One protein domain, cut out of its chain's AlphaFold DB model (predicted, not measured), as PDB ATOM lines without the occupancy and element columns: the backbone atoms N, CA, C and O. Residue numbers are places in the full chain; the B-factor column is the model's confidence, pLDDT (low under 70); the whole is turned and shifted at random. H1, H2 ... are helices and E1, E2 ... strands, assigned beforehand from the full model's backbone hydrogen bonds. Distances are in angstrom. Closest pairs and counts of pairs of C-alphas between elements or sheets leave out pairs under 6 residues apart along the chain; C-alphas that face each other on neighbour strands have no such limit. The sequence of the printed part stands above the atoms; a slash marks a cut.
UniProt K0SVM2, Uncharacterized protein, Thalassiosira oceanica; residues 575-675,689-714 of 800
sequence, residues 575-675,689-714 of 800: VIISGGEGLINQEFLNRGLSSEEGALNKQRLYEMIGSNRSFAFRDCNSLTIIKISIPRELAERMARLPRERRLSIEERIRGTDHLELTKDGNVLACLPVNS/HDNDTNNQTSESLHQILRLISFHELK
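This is residues 575 to 675 and 689 to 714 of the 800 residues of an uncharacterized protein of Thalassiosira oceanica (UniProt K0SVM2). A twisted sheet of four strands lies toward one end of an elongated domain, and helices H4 and H5, side by side and antiparallel, reach from over its E3 and E4 part to the other end, where the short H3 sits next to them. H1 and H2, in the chain between E1 and E2, lie off the sheet and touch no helix. The 127 printed residues have five named helices and four named strands in the order E1 H1 H2 E2 H3 H4 E3 E4 H5, in a mixed class of helices and strands; the sheet is mixed, in the order E1, E2, E4, E3. The whole is compact, with a radius of gyration of the C-alphas of 15.1 A, and spans 51 by 30 by 23 A.

E1, residues 575 to 577, begins at C-alpha 575 (-17.930, -15.457, -2.812). H1 is residues 586 to 591 and H2 residues 602 to 609. E2 is residues 625 to 629, 12.8 A long, and H3 residues 632 to 639. H4, residues 643 to 654, is 16.4 A long. E3 is residues 659 to 661, and E4, residues 667 to 675, is 24.4 A long. H5, residues 696 to 714, is 26.7 A long and ends at C-alpha 714 (17.511, -10.077, 5.613).

E1 and E2 are parallel, with N 577 and O 627 at 2.8 A; with H1 and H2 they form a strand-helix-strand unit, two parallel neighbours with helices between, its crossover right-handed. E2 and E4 are antiparallel, with N 626 and O 671 at 2.9 A. The hairpin E3 and E4 has N 660 and O 668 at 2.9 A. E2, H3 H4 and E3 form a split unit, E4 being between its strands, with a right-handed crossover. H4 and H5 are on one face of the sheet, making two layers. H5 has a height over the sheet of 10.9 A; the closest C-alphas of H5 and E4 are those of Thr 697 and Leu 671, 6.5 A. H4 and H5 touch, closest at C-alphas 649 and 704, 7.2 A, at a shallow tilt of 8 degrees, opposite ways; H5 does so with residues 704 to 711 alone. H3 only just touches H5, with 3 pairs of C-alphas within 8 A, closest at Met 638 and Ile 708, 6.7 A. H1 and H2 are apart. In the five helices every O i to N i+4 pair is within hydrogen-bond range.

The farthest C-alphas, of Arg 613 and Lys 714, are 51.3 A apart. Residues 676 to 688 are cut out, and C-alphas 675 and 689 across the cut are 6.9 A apart. The link from H2 to E2, 15 residues, is long. The mean pLDDT of the printed part is 70.5; 50 residues are under 70, among them 579 to 599 and 689 to 696.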
ATOM      1  N   VAL A 575     -18.218 -15.635  -1.381       88.69
ATOM      2  CA  VAL A 575     -17.930 -15.457  -2.812       88.69
ATOM      3  C   VAL A 575     -16.424 -15.316  -2.966       88.69
ATOM      4  O   VAL A 575     -15.835 -14.433  -2.358       88.69
ATOM      5  N   ILE A 576     -15.801 -16.163  -3.780       88.06
ATOM      6  CA  ILE A 576     -14.359 -16.157  -4.038       88.06
ATOM      7  C   ILE A 576     -14.113 -15.585  -5.432       88.06
ATOM      8  O   ILE A 576     -14.543 -16.172  -6.423       88.06
ATOM      9  N   ILE A 577     -13.395 -14.473  -5.533       85.50
ATOM     10  CA  ILE A 577     -12.969 -13.890  -6.806       85.50
ATOM     11  C   ILE A 577     -11.514 -14.286  -7.057       85.50
ATOM     12  O   ILE A 577     -10.617 -13.934  -6.293       85.50
ATOM     13  N   SER A 578     -11.278 -15.043  -8.121       80.69
ATOM     14  CA  SER A 578      -9.955 -15.555  -8.499       80.69
ATOM     15  C   SER A 578      -9.232 -14.536  -9.376       80.69
ATOM     16  O   SER A 578      -9.880 -13.906 -10.199       80.69
ATOM     17  N   GLY A 579      -7.907 -14.396  -9.251       66.69
ATOM     18  CA  GLY A 579      -7.103 -13.517 -10.118       66.69
ATOM     19  C   GLY A 579      -7.223 -12.020  -9.798       66.69
ATOM     20  O   GLY A 579      -7.532 -11.215 -10.673       66.69
ATOM     21  N   GLY A 580      -6.964 -11.628  -8.547       61.34
ATOM     22  CA  GLY A 580      -7.116 -10.257  -8.050       61.34
ATOM     23  C   GLY A 580      -6.251  -9.169  -8.706       61.34
ATOM     24  O   GLY A 580      -6.299  -8.045  -8.230       61.34
ATOM     25  N   GLU A 581      -5.508  -9.429  -9.787       63.19
ATOM     26  CA  GLU A 581      -4.666  -8.435 -10.490       63.19
ATOM     27  C   GLU A 581      -5.436  -7.176 -10.911       63.19
ATOM     28  O   GLU A 581      -4.864  -6.095 -11.001       63.19
ATOM     29  N   GLY A 582      -6.742  -7.314 -11.169       62.94
ATOM     30  CA  GLY A 582      -7.620  -6.186 -11.460       62.94
ATOM     31  C   GLY A 582      -8.241  -5.521 -10.229       62.94
ATOM     32  O   GLY A 582      -8.606  -4.354 -10.299       62.94
ATOM     33  N   LEU A 583      -8.377  -6.247  -9.119       68.62
ATOM     34  CA  LEU A 583      -9.023  -5.785  -7.882       68.62
ATOM     35  C   LEU A 583      -8.017  -5.338  -6.813       68.62
ATOM     36  O   LEU A 583      -8.415  -4.840  -5.764       68.62
ATOM     37  N   ILE A 584      -6.726  -5.504  -7.081       69.06
ATOM     38  CA  ILE A 584      -5.611  -5.068  -6.248       69.06
ATOM     39  C   ILE A 584      -4.842  -4.020  -7.031       69.06
ATOM     40  O   ILE A 584      -4.570  -4.191  -8.220       69.06
ATOM     41  N   ASN A 585      -4.492  -2.927  -6.367       68.50
ATOM     42  CA  ASN A 585      -3.766  -1.847  -7.017       68.50
ATOM     43  C   ASN A 585      -2.362  -2.335  -7.423       68.50
ATOM     44  O   ASN A 585      -1.564  -2.756  -6.593       68.50
ATOM     45  N   GLN A 586      -2.040  -2.308  -8.720       61.12
ATOM     46  CA  GLN A 586      -0.746  -2.793  -9.227       61.12
ATOM     47  C   GLN A 586       0.441  -1.982  -8.683       61.12
ATOM     48  O   GLN A 586       1.508  -2.539  -8.429       61.12
ATOM     49  N   GLU A 587       0.259  -0.682  -8.429       59.00
ATOM     50  CA  GLU A 587       1.271   0.138  -7.748       59.00
ATOM     51  C   GLU A 587       1.566  -0.355  -6.325       59.00
ATOM     52  O   GLU A 587       2.715  -0.291  -5.888       59.00
ATOM     53  N   PHE A 588       0.577  -0.934  -5.636       60.06
ATOM     54  CA  PHE A 588       0.761  -1.516  -4.307       60.06
ATOM     55  C   PHE A 588       1.677  -2.751  -4.334       60.06
ATOM     56  O   PHE A 588       2.529  -2.893  -3.455       60.06
ATOM     57  N   LEU A 589       1.576  -3.600  -5.365       57.47
ATOM     58  CA  LEU A 589       2.463  -4.758  -5.542       57.47
ATOM     59  C   LEU A 589       3.866  -4.366  -6.039       57.47
ATOM     60  O   LEU A 589       4.842  -5.001  -5.643       57.47
ATOM     61  N   ASN A 590       3.970  -3.320  -6.870       55.62
ATOM     62  CA  ASN A 590       5.216  -2.940  -7.550       55.62
ATOM     63  C   ASN A 590       6.095  -1.945  -6.779       55.62
ATOM     64  O   ASN A 590       7.317  -2.024  -6.883       55.62
ATOM     65  N   ARG A 591       5.512  -0.978  -6.057       50.84
ATOM     66  CA  ARG A 591       6.277   0.119  -5.431       50.84
ATOM     67  C   ARG A 591       6.367   0.045  -3.921       50.84
ATOM     68  O   ARG A 591       7.221   0.717  -3.363       50.84
ATOM     69  N   GLY A 592       5.533  -0.771  -3.280       49.69
ATOM     70  CA  GLY A 592       5.449  -0.802  -1.831       49.69
ATOM     71  C   GLY A 592       5.019   0.553  -1.261       49.69
ATOM     72  O   GLY A 592       5.814   1.465  -1.089       49.69
ATOM     73  N   LEU A 593       3.770   0.624  -0.801       51.00
ATOM     74  CA  LEU A 593       3.434   1.394   0.403       51.00
ATOM     75  C   LEU A 593       3.520   2.937   0.383       51.00
ATOM     76  O   LEU A 593       3.502   3.518   1.467       51.00
ATOM     77  N   SER A 594       3.562   3.614  -0.771       44.59
ATOM     78  CA  SER A 594       3.666   5.088  -0.812       44.59
ATOM     79  C   SER A 594       2.383   5.861  -1.153       44.59
ATOM     80  O   SER A 594       2.419   7.091  -1.128       44.59
ATOM     81  N   SER A 595       1.244   5.210  -1.421       45.75
ATOM     82  CA  SER A 595      -0.021   5.926  -1.651       45.75
ATOM     83  C   SER A 595      -0.988   5.791  -0.473       45.75
ATOM     84  O   SER A 595      -1.097   4.741   0.157       45.75
ATOM     85  N   GLU A 596      -1.725   6.866  -0.186       45.97
ATOM     86  CA  GLU A 596      -2.891   6.859   0.715       45.97
ATOM     87  C   GLU A 596      -4.059   6.007   0.158       45.97
ATOM     88  O   GLU A 596      -5.120   5.910   0.779       45.97
ATOM     89  N   GLU A 597      -3.883   5.365  -1.002       51.97
ATOM     90  CA  GLU A 597      -4.870   4.490  -1.626       51.97
ATOM     91  C   GLU A 597      -4.764   3.062  -1.060       51.97
ATOM     92  O   GLU A 597      -3.693   2.458  -1.007       51.97
ATOM     93  N   GLY A 598      -5.893   2.492  -0.627       60.75
ATOM     94  CA  GLY A 598      -5.939   1.133  -0.074       60.75
ATOM     95  C   GLY A 598      -5.452   0.060  -1.062       60.75
ATOM     96  O   GLY A 598      -5.563   0.216  -2.274       60.75
ATOM     97  N   ALA A 599      -4.955  -1.074  -0.554       62.78
ATOM     98  CA  ALA A 599      -4.451  -2.196  -1.362       62.78
ATOM     99  C   ALA A 599      -5.506  -2.799  -2.312       62.78
ATOM    100  O   ALA A 599      -5.165  -3.415  -3.322       62.78
ATOM    101  N   LEU A 600      -6.787  -2.628  -1.980       70.00
ATOM    102  CA  LEU A 600      -7.934  -3.169  -2.700       70.00
ATOM    103  C   LEU A 600      -8.660  -2.055  -3.458       70.00
ATOM    104  O   LEU A 600      -9.075  -1.055  -2.870       70.00
ATOM    105  N   ASN A 601      -8.880  -2.259  -4.756       72.81
ATOM    106  CA  ASN A 601      -9.656  -1.358  -5.599       72.81
ATOM    107  C   ASN A 601     -11.161  -1.573  -5.354       72.81
ATOM    108  O   ASN A 601     -11.843  -2.300  -6.085       72.81
ATOM    109  N   LYS A 602     -11.675  -0.946  -4.288       70.19
ATOM    110  CA  LYS A 602     -13.086  -1.042  -3.877       70.19
ATOM    111  C   LYS A 602     -14.039  -0.563  -4.978       70.19
ATOM    112  O   LYS A 602     -15.073  -1.186  -5.192       70.19
ATOM    113  N   GLN A 603     -13.678   0.482  -5.727       71.94
ATOM    114  CA  GLN A 603     -14.498   0.986  -6.835       71.94
ATOM    115  C   GLN A 603     -14.710  -0.086  -7.912       71.94
ATOM    116  O   GLN A 603     -15.848  -0.372  -8.276       71.94
ATOM    117  N   ARG A 604     -13.637  -0.745  -8.361       74.56
ATOM    118  CA  ARG A 604     -13.721  -1.809  -9.368       74.56
ATOM    119  C   ARG A 604     -14.448  -3.052  -8.855       74.56
ATOM    120  O   ARG A 604     -15.144  -3.711  -9.624       74.56
ATOM    121  N   LEU A 605     -14.338  -3.352  -7.559       75.81
ATOM    122  CA  LEU A 605     -15.138  -4.397  -6.916       75.81
ATOM    123  C   LEU A 605     -16.641  -4.074  -6.994       75.81
ATOM    124  O   LEU A 605     -17.431  -4.931  -7.392       75.81
ATOM    125  N   TYR A 606     -17.036  -2.838  -6.678       72.94
ATOM    126  CA  TYR A 606     -18.430  -2.394  -6.781       72.94
ATOM    127  C   TYR A 606     -18.933  -2.333  -8.226       72.94
ATOM    128  O   TYR A 606     -20.076  -2.703  -8.486       72.94
ATOM    129  N   GLU A 607     -18.093  -1.929  -9.179       75.19
ATOM    130  CA  GLU A 607     -18.416  -1.969 -10.612       75.19
ATOM    131  C   GLU A 607     -18.645  -3.406 -11.100       75.19
ATOM    132  O   GLU A 607     -19.587  -3.662 -11.851       75.19
ATOM    133  N   MET A 608     -17.838  -4.363 -10.626       77.06
ATOM    134  CA  MET A 608     -17.987  -5.774 -10.981       77.06
ATOM    135  C   MET A 608     -19.275  -6.390 -10.415       77.06
ATOM    136  O   MET A 608     -19.897  -7.217 -11.080       77.06
ATOM    137  N   ILE A 609     -19.685  -6.012  -9.200       73.06
ATOM    138  CA  ILE A 609     -20.855  -6.581  -8.502       73.06
ATOM    139  C   ILE A 609     -22.165  -5.817  -8.820       73.06
ATOM    140  O   ILE A 609     -23.264  -6.380  -8.707       73.06
ATOM    141  N   GLY A 610     -22.051  -4.568  -9.287       65.38
ATOM    142  CA  GLY A 610     -23.142  -3.670  -9.680       65.38
ATOM    143  C   GLY A 610     -23.658  -2.775  -8.541       65.38
ATOM    144  O   GLY A 610     -23.577  -3.138  -7.370       65.38
ATOM    145  N   SER A 611     -24.244  -1.612  -8.876       55.47
ATOM    146  CA  SER A 611     -24.793  -0.635  -7.913       55.47
ATOM    147  C   SER A 611     -26.332  -0.504  -7.940       55.47
ATOM    148  O   SER A 611     -27.003  -0.808  -8.932       55.47
ATOM    149  N   ASN A 612     -26.894  -0.018  -6.824       49.53
ATOM    150  CA  ASN A 612     -28.207   0.634  -6.654       49.53
ATOM    151  C   ASN A 612     -29.495  -0.179  -6.972       49.53
ATOM    152  O   ASN A 612     -30.335  -0.391  -6.101       49.53
ATOM    153  N   ARG A 613     -29.701  -0.652  -8.214       39.91
ATOM    154  CA  ARG A 613     -30.946  -1.335  -8.669       39.91
ATOM    155  C   ARG A 613     -30.716  -2.603  -9.497       39.91
ATOM    156  O   ARG A 613     -31.682  -3.254  -9.902       39.91
ATOM    157  N   SER A 614     -29.462  -2.984  -9.706       52.78
ATOM    158  CA  SER A 614     -29.033  -4.002 -10.666       52.78
ATOM    159  C   SER A 614     -27.989  -4.942 -10.047       52.78
ATOM    160  O   SER A 614     -26.943  -5.205 -10.626       52.78
ATOM    161  N   PHE A 615     -28.281  -5.407  -8.832       71.94
ATOM    162  CA  PHE A 615     -27.329  -6.091  -7.963       71.94
ATOM    163  C   PHE A 615     -27.207  -7.587  -8.278       71.94
ATOM    164  O   PHE A 615     -28.225  -8.275  -8.417       71.94
ATOM    165  N   ALA A 616     -25.979  -8.109  -8.374       77.31
ATOM    166  CA  ALA A 616     -25.746  -9.528  -8.643       77.31
ATOM    167  C   ALA A 616     -26.225 -10.442  -7.497       77.31
ATOM    168  O   ALA A 616     -26.740 -11.522  -7.776       77.31
ATOM    169  N   PHE A 617     -26.132  -9.992  -6.239       81.06
ATOM    170  CA  PHE A 617     -26.443 -10.772  -5.027       81.06
ATOM    171  C   PHE A 617     -27.682 -10.256  -4.272       81.06
ATOM    172  O   PHE A 617     -27.697 -10.196  -3.045       81.06
ATOM    173  N   ARG A 618     -28.720  -9.799  -4.988       78.12
ATOM    174  CA  ARG A 618     -29.950  -9.299  -4.341       78.12
ATOM    175  C   ARG A 618     -30.596 -10.412  -3.500       78.12
ATOM    176  O   ARG A 618     -30.669 -11.540  -3.968       78.12
ATOM    177  N   ASP A 619     -31.119 -10.090  -2.316       77.38
ATOM    178  CA  ASP A 619     -31.784 -11.042  -1.405       77.38
ATOM    179  C   ASP A 619     -30.868 -12.208  -0.932       77.38
ATOM    180  O   ASP A 619     -31.343 -13.318  -0.675       77.38
ATOM    181  N   CYS A 620     -29.548 -11.988  -0.838       81.31
ATOM    182  CA  CYS A 620     -28.561 -12.961  -0.338       81.31
ATOM    183  C   CYS A 620     -28.188 -12.710   1.128       81.31
ATOM    184  O   CYS A 620     -27.029 -12.469   1.437       81.31
ATOM    185  N   ASN A 621     -29.168 -12.791   2.026       77.94
ATOM    186  CA  ASN A 621     -29.050 -12.331   3.418       77.94
ATOM    187  C   ASN A 621     -27.968 -13.029   4.271       77.94
ATOM    188  O   ASN A 621     -27.646 -12.537   5.348       77.94
ATOM    189  N   SER A 622     -27.439 -14.176   3.830       83.12
ATOM    190  CA  SER A 622     -26.378 -14.914   4.538       83.12
ATOM    191  C   SER A 622     -24.965 -14.561   4.066       83.12
ATOM    192  O   SER A 622     -24.009 -15.150   4.567       83.12
ATOM    193  N   LEU A 623     -24.813 -13.655   3.093       82.00
ATOM    194  CA  LEU A 623     -23.509 -13.310   2.535       82.00
ATOM    195  C   LEU A 623     -22.748 -12.423   3.519       82.00
ATOM    196  O   LEU A 623     -23.046 -11.240   3.647       82.00
ATOM    197  N   THR A 624     -21.751 -13.006   4.183       78.94
ATOM    198  CA  THR A 624     -20.945 -12.314   5.195       78.94
ATOM    199  C   THR A 624     -19.558 -11.929   4.701       78.94
ATOM    200  O   THR A 624     -18.945 -11.035   5.275       78.94
ATOM    201  N   ILE A 625     -19.010 -12.631   3.699       82.81
ATOM    202  CA  ILE A 625     -17.612 -12.459   3.273       82.81
ATOM    203  C   ILE A 625     -17.474 -12.544   1.746       82.81
ATOM    204  O   ILE A 625     -17.946 -13.488   1.109       82.81
ATOM    205  N   ILE A 626     -16.728 -11.600   1.169       83.56
ATOM    206  CA  ILE A 626     -16.179 -11.690  -0.189       83.56
ATOM    207  C   ILE A 626     -14.671 -11.926  -0.079       83.56
ATOM    208  O   ILE A 626     -13.944 -11.130   0.506       83.56
ATOM    209  N   LYS A 627     -14.192 -13.030  -0.648       85.69
ATOM    210  CA  LYS A 627     -12.783 -13.424  -0.652       85.69
ATOM    211  C   LYS A 627     -12.152 -13.054  -1.989       85.69
ATOM    212  O   LYS A 627     -12.625 -13.493  -3.034       85.69
ATOM    213  N   ILE A 628     -11.071 -12.284  -1.982       81.38
ATOM    214  CA  ILE A 628     -10.314 -11.934  -3.191       81.38
ATOM    215  C   ILE A 628      -8.997 -12.697  -3.174       81.38
ATOM    216  O   ILE A 628      -8.201 -12.552  -2.251       81.38
ATOM    217  N   SER A 629      -8.756 -13.505  -4.203       83.31
ATOM    218  CA  SER A 629      -7.485 -14.202  -4.366       83.31
ATOM    219  C   SER A 629      -6.377 -13.207  -4.654       83.31
ATOM    220  O   SER A 629      -6.429 -12.483  -5.652       83.31
ATOM    221  N   ILE A 630      -5.350 -13.222  -3.811       74.75
ATOM    222  CA  ILE A 630      -4.155 -12.417  -4.022       74.75
ATOM    223  C   ILE A 630      -3.343 -13.017  -5.184       74.75
ATOM    224  O   ILE A 630      -3.276 -14.247  -5.302       74.75
ATOM    225  N   PRO A 631      -2.774 -12.175  -6.066       67.88
ATOM    226  CA  PRO A 631      -1.928 -12.572  -7.172       67.88
ATOM    227  C   PRO A 631      -0.788 -13.490  -6.737       67.88
ATOM    228  O   PRO A 631      -0.289 -13.434  -5.605       67.88
ATOM    229  N   ARG A 632      -0.408 -14.375  -7.661       68.12
ATOM    230  CA  ARG A 632       0.523 -15.483  -7.425       68.12
ATOM    231  C   ARG A 632       1.899 -14.993  -6.971       68.12
ATOM    232  O   ARG A 632       2.592 -15.714  -6.258       68.12
ATOM    233  N   GLU A 633       2.257 -13.759  -7.298       66.12
ATOM    234  CA  GLU A 633       3.491 -13.082  -6.912       66.12
ATOM    235  C   GLU A 633       3.711 -13.111  -5.394       66.12
ATOM    236  O   GLU A 633       4.838 -13.318  -4.946       66.12
ATOM    237  N   LEU A 634       2.655 -12.970  -4.582       71.56
ATOM    238  CA  LEU A 634       2.782 -13.054  -3.123       71.56
ATOM    239  C   LEU A 634       3.147 -14.476  -2.675       71.56
ATOM    240  O   LEU A 634       4.065 -14.661  -1.873       71.56
ATOM    241  N   ALA A 635       2.449 -15.479  -3.212       71.31
ATOM    242  CA  ALA A 635       2.708 -16.884  -2.910       71.31
ATOM    243  C   ALA A 635       4.113 -17.308  -3.377       71.31
ATOM    244  O   ALA A 635       4.812 -18.032  -2.669       71.31
ATOM    245  N   GLU A 636       4.573 -16.803  -4.525       73.25
ATOM    246  CA  GLU A 636       5.933 -17.024  -5.024       73.25
ATOM    247  C   GLU A 636       6.996 -16.384  -4.134       73.25
ATOM    248  O   GLU A 636       8.004 -17.025  -3.834       73.25
ATOM    249  N   ARG A 637       6.777 -15.150  -3.668       75.50
ATOM    250  CA  ARG A 637       7.678 -14.488  -2.713       75.50
ATOM    251  C   ARG A 637       7.760 -15.254  -1.394       75.50
ATOM    252  O   ARG A 637       8.854 -15.507  -0.900       75.50
ATOM    253  N   MET A 638       6.630 -15.734  -0.873       74.19
ATOM    254  CA  MET A 638       6.609 -16.603   0.312       74.19
ATOM    255  C   MET A 638       7.333 -17.938   0.084       74.19
ATOM    256  O   MET A 638       8.004 -18.432   0.991       74.19
ATOM    257  N   ALA A 639       7.225 -18.520  -1.114       77.94
ATOM    258  CA  ALA A 639       7.893 -19.771  -1.469       77.94
ATOM    259  C   ALA A 639       9.422 -19.634  -1.596       77.94
ATOM    260  O   ALA A 639      10.132 -20.617  -1.392       77.94
ATOM    261  N   ARG A 640       9.938 -18.432  -1.899       76.00
ATOM    262  CA  ARG A 640      11.385 -18.140  -1.973       76.00
ATOM    263  C   ARG A 640      12.056 -18.038  -0.599       76.00
ATOM    264  O   ARG A 640      13.281 -18.064  -0.524       76.00
ATOM    265  N   LEU A 641      11.282 -17.922   0.481       77.31
ATOM    266  CA  LEU A 641      11.812 -17.790   1.837       77.31
ATOM    267  C   LEU A 641      12.222 -19.148   2.444       77.31
ATOM    268  O   LEU A 641      11.597 -20.175   2.160       77.31
ATOM    269  N   PRO A 642      13.212 -19.173   3.359       76.81
ATOM    270  CA  PRO A 642      13.559 -20.372   4.120       76.81
ATOM    271  C   PRO A 642      12.353 -20.957   4.869       76.81
ATOM    272  O   PRO A 642      11.504 -20.222   5.381       76.81
ATOM    273  N   ARG A 643      12.304 -22.293   4.995       77.94
ATOM    274  CA  ARG A 643      11.144 -23.042   5.525       77.94
ATOM    275  C   ARG A 643      10.613 -22.503   6.858       77.94
ATOM    276  O   ARG A 643       9.403 -22.397   7.019       77.94
ATOM    277  N   GLU A 644      11.496 -22.150   7.787       77.25
ATOM    278  CA  GLU A 644      11.124 -21.619   9.108       77.25
ATOM    279  C   GLU A 644      10.439 -20.246   9.024       77.25
ATOM    280  O   GLU A 644       9.477 -19.979   9.742       77.25
ATOM    281  N   ARG A 645      10.898 -19.374   8.117       79.19
ATOM    282  CA  ARG A 645      10.321 -18.036   7.910       79.19
ATOM    283  C   ARG A 645       8.991 -18.114   7.181       79.19
ATOM    284  O   ARG A 645       8.049 -17.439   7.580       79.19
ATOM    285  N   ARG A 646       8.889 -18.999   6.184       79.75
ATOM    286  CA  ARG A 646       7.624 -19.292   5.502       79.75
ATOM    287  C   ARG A 646       6.550 -19.757   6.489       79.75
ATOM    288  O   ARG A 646       5.466 -19.191   6.495       79.75
ATOM    289  N   LEU A 647       6.869 -20.718   7.364       79.44
ATOM    290  CA  LEU A 647       5.937 -21.212   8.388       79.44
ATOM    291  C   LEU A 647       5.484 -20.106   9.352       79.44
ATOM    292  O   LEU A 647       4.296 -20.000   9.630       79.44
ATOM    293  N   SER A 648       6.399 -19.234   9.789       79.50
ATOM    294  CA  SER A 648       6.059 -18.097  10.659       79.50
ATOM    295  C   SER A 648       5.096 -17.102   9.995       79.50
ATOM    296  O   SER A 648       4.216 -16.559  10.664       79.50
ATOM    297  N   ILE A 649       5.232 -16.871   8.686       77.38
ATOM    298  CA  ILE A 649       4.320 -16.003   7.925       77.38
ATOM    299  C   ILE A 649       2.969 -16.699   7.716       77.38
ATOM    300  O   ILE A 649       1.932 -16.070   7.906       77.38
ATOM    301  N   GLU A 650       2.956 -17.994   7.389       81.50
ATOM    302  CA  GLU A 650       1.723 -18.784   7.250       81.50
ATOM    303  C   GLU A 650       0.917 -18.852   8.555       81.50
ATOM    304  O   GLU A 650      -0.302 -18.698   8.530       81.50
ATOM    305  N   GLU A 651       1.576 -19.043   9.702       80.00
ATOM    306  CA  GLU A 651       0.939 -18.990  11.026       80.00
ATOM    307  C   GLU A 651       0.332 -17.617  11.309       80.00
ATOM    308  O   GLU A 651      -0.770 -17.524  11.845       80.00
ATOM    309  N   ARG A 652       1.021 -16.548  10.899       78.94
ATOM    310  CA  ARG A 652       0.538 -15.180  11.084       78.94
ATOM    311  C   ARG A 652      -0.654 -14.855  10.191       78.94
ATOM    312  O   ARG A 652      -1.573 -14.205  10.669       78.94
ATOM    313  N   ILE A 653      -0.680 -15.358   8.954       79.44
ATOM    314  CA  ILE A 653      -1.851 -15.277   8.064       79.44
ATOM    315  C   ILE A 653      -3.038 -16.027   8.682       79.44
ATOM    316  O   ILE A 653      -4.136 -15.492   8.741       79.44
ATOM    317  N   ARG A 654      -2.818 -17.242   9.206       79.56
ATOM    318  CA  ARG A 654      -3.875 -18.020   9.884       79.56
ATOM    319  C   ARG A 654      -4.388 -17.368  11.173       79.56
ATOM    320  O   ARG A 654      -5.463 -17.734  11.631       79.56
ATOM    321  N   GLY A 655      -3.618 -16.457  11.767       70.62
ATOM    322  CA  GLY A 655      -3.979 -15.720  12.979       70.62
ATOM    323  C   GLY A 655      -4.714 -14.396  12.740       70.62
ATOM    324  O   GLY A 655      -5.023 -13.719  13.716       70.62
ATOM    325  N   THR A 656      -4.964 -14.001  11.486       75.50
ATOM    326  CA  THR A 656      -5.700 -12.771  11.143       75.50
ATOM    327  C   THR A 656      -7.081 -13.088  10.582       75.50
ATOM    328  O   THR A 656      -7.184 -13.876   9.649       75.50
ATOM    329  N   ASP A 657      -8.126 -12.406  11.054       71.94
ATOM    330  CA  ASP A 657      -9.509 -12.620  10.584       71.94
ATOM    331  C   ASP A 657      -9.758 -12.128   9.139       71.94
ATOM    332  O   ASP A 657     -10.763 -12.466   8.514       71.94
ATOM    333  N   HIS A 658      -8.827 -11.346   8.585       79.75
ATOM    334  CA  HIS A 658      -8.944 -10.705   7.273       79.75
ATOM    335  C   HIS A 658      -8.177 -11.413   6.147       79.75
ATOM    336  O   HIS A 658      -8.290 -11.008   4.989       79.75
ATOM    337  N   LEU A 659      -7.380 -12.441   6.455       80.94
ATOM    338  CA  LEU A 659      -6.630 -13.209   5.461       80.94
ATOM    339  C   LEU A 659      -6.839 -14.704   5.684       80.94
ATOM    340  O   LEU A 659      -6.791 -15.191   6.806       80.94
ATOM    341  N   GLU A 660      -7.008 -15.449   4.600       83.25
ATOM    342  CA  GLU A 660      -7.119 -16.905   4.639       83.25
ATOM    343  C   GLU A 660      -6.052 -17.535   3.747       83.25
ATOM    344  O   GLU A 660      -5.847 -17.120   2.608       83.25
ATOM    345  N   LEU A 661      -5.375 -18.565   4.254       80.06
ATOM    346  CA  LEU A 661      -4.441 -19.367   3.471       80.06
ATOM    347  C   LEU A 661      -5.146 -20.641   2.997       80.06
ATOM    348  O   LEU A 661      -5.499 -21.497   3.813       80.06
ATOM    349  N   THR A 662      -5.332 -20.789   1.686       79.06
ATOM    350  CA  THR A 662      -5.925 -22.001   1.115       79.06
ATOM    351  C   THR A 662      -4.947 -23.174   1.175       79.06
ATOM    352  O   THR A 662      -3.732 -23.010   1.301       79.06
ATOM    353  N   LYS A 663      -5.472 -24.398   1.037       71.25
ATOM    354  CA  LYS A 663      -4.654 -25.623   0.986       71.25
ATOM    355  C   LYS A 663      -3.651 -25.635  -0.172       71.25
ATOM    356  O   LYS A 663      -2.617 -26.283  -0.057       71.25
ATOM    357  N   ASP A 664      -3.943 -24.888  -1.235       66.31
ATOM    358  CA  ASP A 664      -3.100 -24.770  -2.428       66.31
ATOM    359  C   ASP A 664      -1.998 -23.701  -2.264       66.31
ATOM    360  O   ASP A 664      -1.235 -23.450  -3.191       66.31
ATOM    361  N   GLY A 665      -1.905 -23.067  -1.086       69.88
ATOM    362  CA  GLY A 665      -0.911 -22.035  -0.773       69.88
ATOM    363  C   GLY A 665      -1.285 -20.628  -1.243       69.88
ATOM    364  O   GLY A 665      -0.483 -19.709  -1.089       69.88
ATOM    365  N   ASN A 666      -2.493 -20.433  -1.784       76.06
ATOM    366  CA  ASN A 666      -2.977 -19.108  -2.164       76.06
ATOM    367  C   ASN A 666      -3.458 -18.344  -0.930       76.06
ATOM    368  O   ASN A 666      -4.107 -18.906  -0.047       76.06
ATOM    369  N   VAL A 667      -3.180 -17.045  -0.901       79.62
ATOM    370  CA  VAL A 667      -3.702 -16.133   0.119       79.62
ATOM    371  C   VAL A 667      -4.979 -15.492  -0.421       79.62
ATOM    372  O   VAL A 667      -4.997 -15.009  -1.554       79.62
ATOM    373  N   LEU A 668      -6.045 -15.493   0.371       83.12
ATOM    374  CA  LEU A 668      -7.301 -14.805   0.088       83.12
ATOM    375  C   LEU A 668      -7.450 -13.629   1.054       83.12
ATOM    376  O   LEU A 668      -7.299 -13.805   2.259       83.12
ATOM    377  N   ALA A 669      -7.776 -12.447   0.541       79.12
ATOM    378  CA  ALA A 669      -8.241 -11.331   1.357       79.12
ATOM    379  C   ALA A 669      -9.736 -11.464   1.628       79.12
ATOM    380  O   ALA A 669     -10.526 -11.503   0.687       79.12
ATOM    381  N   CYS A 670     -10.114 -11.525   2.900       82.25
ATOM    382  CA  CYS A 670     -11.485 -11.678   3.366       82.25
ATOM    383  C   CYS A 670     -12.081 -10.301   3.675       82.25
ATOM    384  O   CYS A 670     -11.800  -9.722   4.721       82.25
ATOM    385  N   LEU A 671     -12.919  -9.792   2.773       76.69
ATOM    386  CA  LEU A 671     -13.691  -8.567   2.975       76.69
ATOM    387  C   LEU A 671     -15.016  -8.906   3.667       76.69
ATOM    388  O   LEU A 671     -15.837  -9.602   3.059       76.69
ATOM    389  N   PRO A 672     -15.251  -8.450   4.909       72.88
ATOM    390  CA  PRO A 672     -16.529  -8.620   5.583       72.88
ATOM    391  C   PRO A 672     -17.594  -7.712   4.964       72.88
ATOM    392  O   PRO A 672     -17.364  -6.531   4.700       72.88
ATOM    393  N   VAL A 673     -18.786  -8.262   4.763       72.44
ATOM    394  CA  VAL A 673     -19.882  -7.594   4.069       72.44
ATOM    395  C   VAL A 673     -21.194  -7.795   4.813       72.44
ATOM    396  O   VAL A 673     -21.461  -8.898   5.282       72.44
ATOM    397  N   ASN A 674     -22.032  -6.756   4.882       63.12
ATOM    398  CA  ASN A 674     -23.425  -6.887   5.309       63.12
ATOM    399  C   ASN A 674     -24.374  -6.742   4.116       63.12
ATOM    400  O   ASN A 674     -24.390  -5.712   3.442       63.12
ATOM    401  N   SER A 675     -25.213  -7.753   3.893       56.22
ATOM    402  CA  SER A 675     -26.396  -7.647   3.036       56.22
ATOM    403  C   SER A 675     -27.632  -7.382   3.906       56.22
ATOM    404  O   SER A 675     -28.261  -8.320   4.397       56.22
ATOM    405  N   HIS A 689     -23.006  -3.100   2.197       53.91
ATOM    406  CA  HIS A 689     -22.168  -2.200   2.979       53.91
ATOM    407  C   HIS A 689     -20.860  -2.928   3.274       53.91
ATOM    408  O   HIS A 689     -20.844  -3.981   3.919       53.91
ATOM    409  N   ASP A 690     -19.770  -2.378   2.744       57.25
ATOM    410  CA  ASP A 690     -18.424  -2.759   3.140       57.25
ATOM    411  C   ASP A 690     -18.230  -2.399   4.614       57.25
ATOM    412  O   ASP A 690     -18.164  -1.226   4.986       57.25
ATOM    413  N   ASN A 691     -18.178  -3.431   5.455       54.62
ATOM    414  CA  ASN A 691     -17.930  -3.272   6.880       54.62
ATOM    415  C   ASN A 691     -16.435  -3.086   7.177       54.62
ATOM    416  O   ASN A 691     -16.087  -2.803   8.326       54.62
ATOM    417  N   ASP A 692     -15.551  -3.168   6.171       60.38
ATOM    418  CA  ASP A 692     -14.137  -2.796   6.268       60.38
ATOM    419  C   ASP A 692     -13.962  -1.263   6.253       60.38
ATOM    420  O   ASP A 692     -13.262  -0.663   5.425       60.38
ATOM    421  N   THR A 693     -14.647  -0.623   7.201       50.66
ATOM    422  CA  THR A 693     -14.785   0.828   7.390       50.66
ATOM    423  C   THR A 693     -13.462   1.536   7.689       50.66
ATOM    424  O   THR A 693     -13.406   2.761   7.612       50.66
ATOM    425  N   ASN A 694     -12.385   0.790   7.969       52.31
ATOM    426  CA  ASN A 694     -11.061   1.337   8.263       52.31
ATOM    427  C   ASN A 694      -9.914   0.684   7.465       52.31
ATOM    428  O   ASN A 694      -8.763   0.753   7.887       52.31
ATOM    429  N   ASN A 695     -10.201   0.043   6.320       65.31
ATOM    430  CA  ASN A 695      -9.193  -0.622   5.476       65.31
ATOM    431  C   ASN A 695      -8.344  -1.681   6.225       65.31
ATOM    432  O   ASN A 695      -7.187  -1.908   5.867       65.31
ATOM    433  N   GLN A 696      -8.899  -2.362   7.228       68.00
ATOM    434  CA  GLN A 696      -8.241  -3.389   8.046       68.00
ATOM    435  C   GLN A 696      -7.783  -4.597   7.219       68.00
ATOM    436  O   GLN A 696      -6.715  -5.163   7.477       68.00
ATOM    437  N   THR A 697      -8.539  -4.965   6.178       71.12
ATOM    438  CA  THR A 697      -8.137  -6.036   5.249       71.12
ATOM    439  C   THR A 697      -6.899  -5.620   4.463       71.12
ATOM    440  O   THR A 697      -5.937  -6.379   4.338       71.12
ATOM    441  N   SER A 698      -6.892  -4.372   3.990       68.94
ATOM    442  CA  SER A 698      -5.733  -3.765   3.339       68.94
ATOM    443  C   SER A 698      -4.555  -3.654   4.313       68.94
ATOM    444  O   SER A 698      -3.438  -3.992   3.937       68.94
ATOM    445  N   GLU A 699      -4.765  -3.248   5.566       69.81
ATOM    446  CA  GLU A 699      -3.716  -3.150   6.587       69.81
ATOM    447  C   GLU A 699      -3.094  -4.517   6.912       69.81
ATOM    448  O   GLU A 699      -1.872  -4.642   6.997       69.81
ATOM    449  N   SER A 700      -3.908  -5.566   7.016       75.25
ATOM    450  CA  SER A 700      -3.434  -6.937   7.236       75.25
ATOM    451  C   SER A 700      -2.566  -7.418   6.067       75.25
ATOM    452  O   SER A 700      -1.464  -7.933   6.273       75.25
ATOM    453  N   LEU A 701      -3.004  -7.165   4.827       73.31
ATOM    454  CA  LEU A 701      -2.218  -7.394   3.605       73.31
ATOM    455  C   LEU A 701      -0.884  -6.637   3.630       73.31
ATOM    456  O   LEU A 701       0.169  -7.212   3.345       73.31
ATOM    457  N   HIS A 702      -0.917  -5.362   4.021       70.56
ATOM    458  CA  HIS A 702       0.262  -4.517   4.179       70.56
ATOM    459  C   HIS A 702       1.242  -5.075   5.216       70.56
ATOM    460  O   HIS A 702       2.450  -5.080   4.979       70.56
ATOM    461  N   GLN A 703       0.754  -5.555   6.361       71.81
ATOM    462  CA  GLN A 703       1.596  -6.139   7.406       71.81
ATOM    463  C   GLN A 703       2.304  -7.409   6.921       71.81
ATOM    464  O   GLN A 703       3.507  -7.557   7.147       71.81
ATOM    465  N   ILE A 704       1.597  -8.296   6.213       76.00
ATOM    466  CA  ILE A 704       2.184  -9.520   5.651       76.00
ATOM    467  C   ILE A 704       3.212  -9.200   4.562       76.00
ATOM    468  O   ILE A 704       4.318  -9.740   4.593       76.00
ATOM    469  N   LEU A 705       2.910  -8.272   3.649       70.75
ATOM    470  CA  LEU A 705       3.867  -7.827   2.632       70.75
ATOM    471  C   LEU A 705       5.117  -7.190   3.251       70.75
ATOM    472  O   LEU A 705       6.227  -7.493   2.818       70.75
ATOM    473  N   ARG A 706       4.967  -6.381   4.310       68.44
ATOM    474  CA  ARG A 706       6.101  -5.827   5.075       68.44
ATOM    475  C   ARG A 706       6.964  -6.921   5.696       68.44
ATOM    476  O   ARG A 706       8.187  -6.831   5.637       68.44
ATOM    477  N   LEU A 707       6.346  -7.948   6.276       69.50
ATOM    478  CA  LEU A 707       7.047  -9.095   6.859       69.50
ATOM    479  C   LEU A 707       7.826  -9.888   5.802       69.50
ATOM    480  O   LEU A 707       8.984 -10.234   6.035       69.50
ATOM    481  N   ILE A 708       7.223 -10.134   4.636       72.62
ATOM    482  CA  ILE A 708       7.885 -10.805   3.508       72.62
ATOM    483  C   ILE A 708       9.074  -9.971   3.026       72.62
ATOM    484  O   ILE A 708      10.187 -10.489   3.002       72.62
ATOM    485  N   SER A 709       8.876  -8.680   2.736       68.81
ATOM    486  CA  SER A 709       9.954  -7.785   2.291       68.81
ATOM    487  C   SER A 709      11.087  -7.683   3.320       68.81
ATOM    488  O   SER A 709      12.256  -7.653   2.949       68.81
ATOM    489  N   PHE A 710      10.777  -7.664   4.621       67.44
ATOM    490  CA  PHE A 710      11.786  -7.677   5.685       67.44
ATOM    491  C   PHE A 710      12.624  -8.964   5.680       67.44
ATOM    492  O   PHE A 710      13.844  -8.914   5.843       67.44
ATOM    493  N   HIS A 711      11.986 -10.122   5.489       70.06
ATOM    494  CA  HIS A 711      12.693 -11.396   5.404       70.06
ATOM    495  C   HIS A 711      13.503 -11.528   4.112       70.06
ATOM    496  O   HIS A 711      14.648 -11.962   4.179       70.06
ATOM    497  N   GLU A 712      12.974 -11.087   2.971       68.56
ATOM    498  CA  GLU A 712      13.725 -11.016   1.711       68.56
ATOM    499  C   GLU A 712      14.941 -10.088   1.828       68.56
ATOM    500  O   GLU A 712      16.024 -10.441   1.368       68.56
ATOM    501  N   LEU A 713      14.803  -8.936   2.499       63.16
ATOM    502  CA  LEU A 713      15.918  -8.025   2.760       63.16
ATOM    503  C   LEU A 713      16.991  -8.702   3.615       63.16
ATOM    504  O   LEU A 713      18.168  -8.630   3.278       63.16
ATOM    505  N   LYS A 714      16.593  -9.377   4.701       62.12
ATOM    506  CA  LYS A 714      17.511 -10.077   5.613       62.12
ATOM    507  C   LYS A 714      18.335 -11.159   4.907       62.12
ATOM    508  O   LYS A 714      19.494 -11.354   5.260       62.12
TER     509      LYS A 714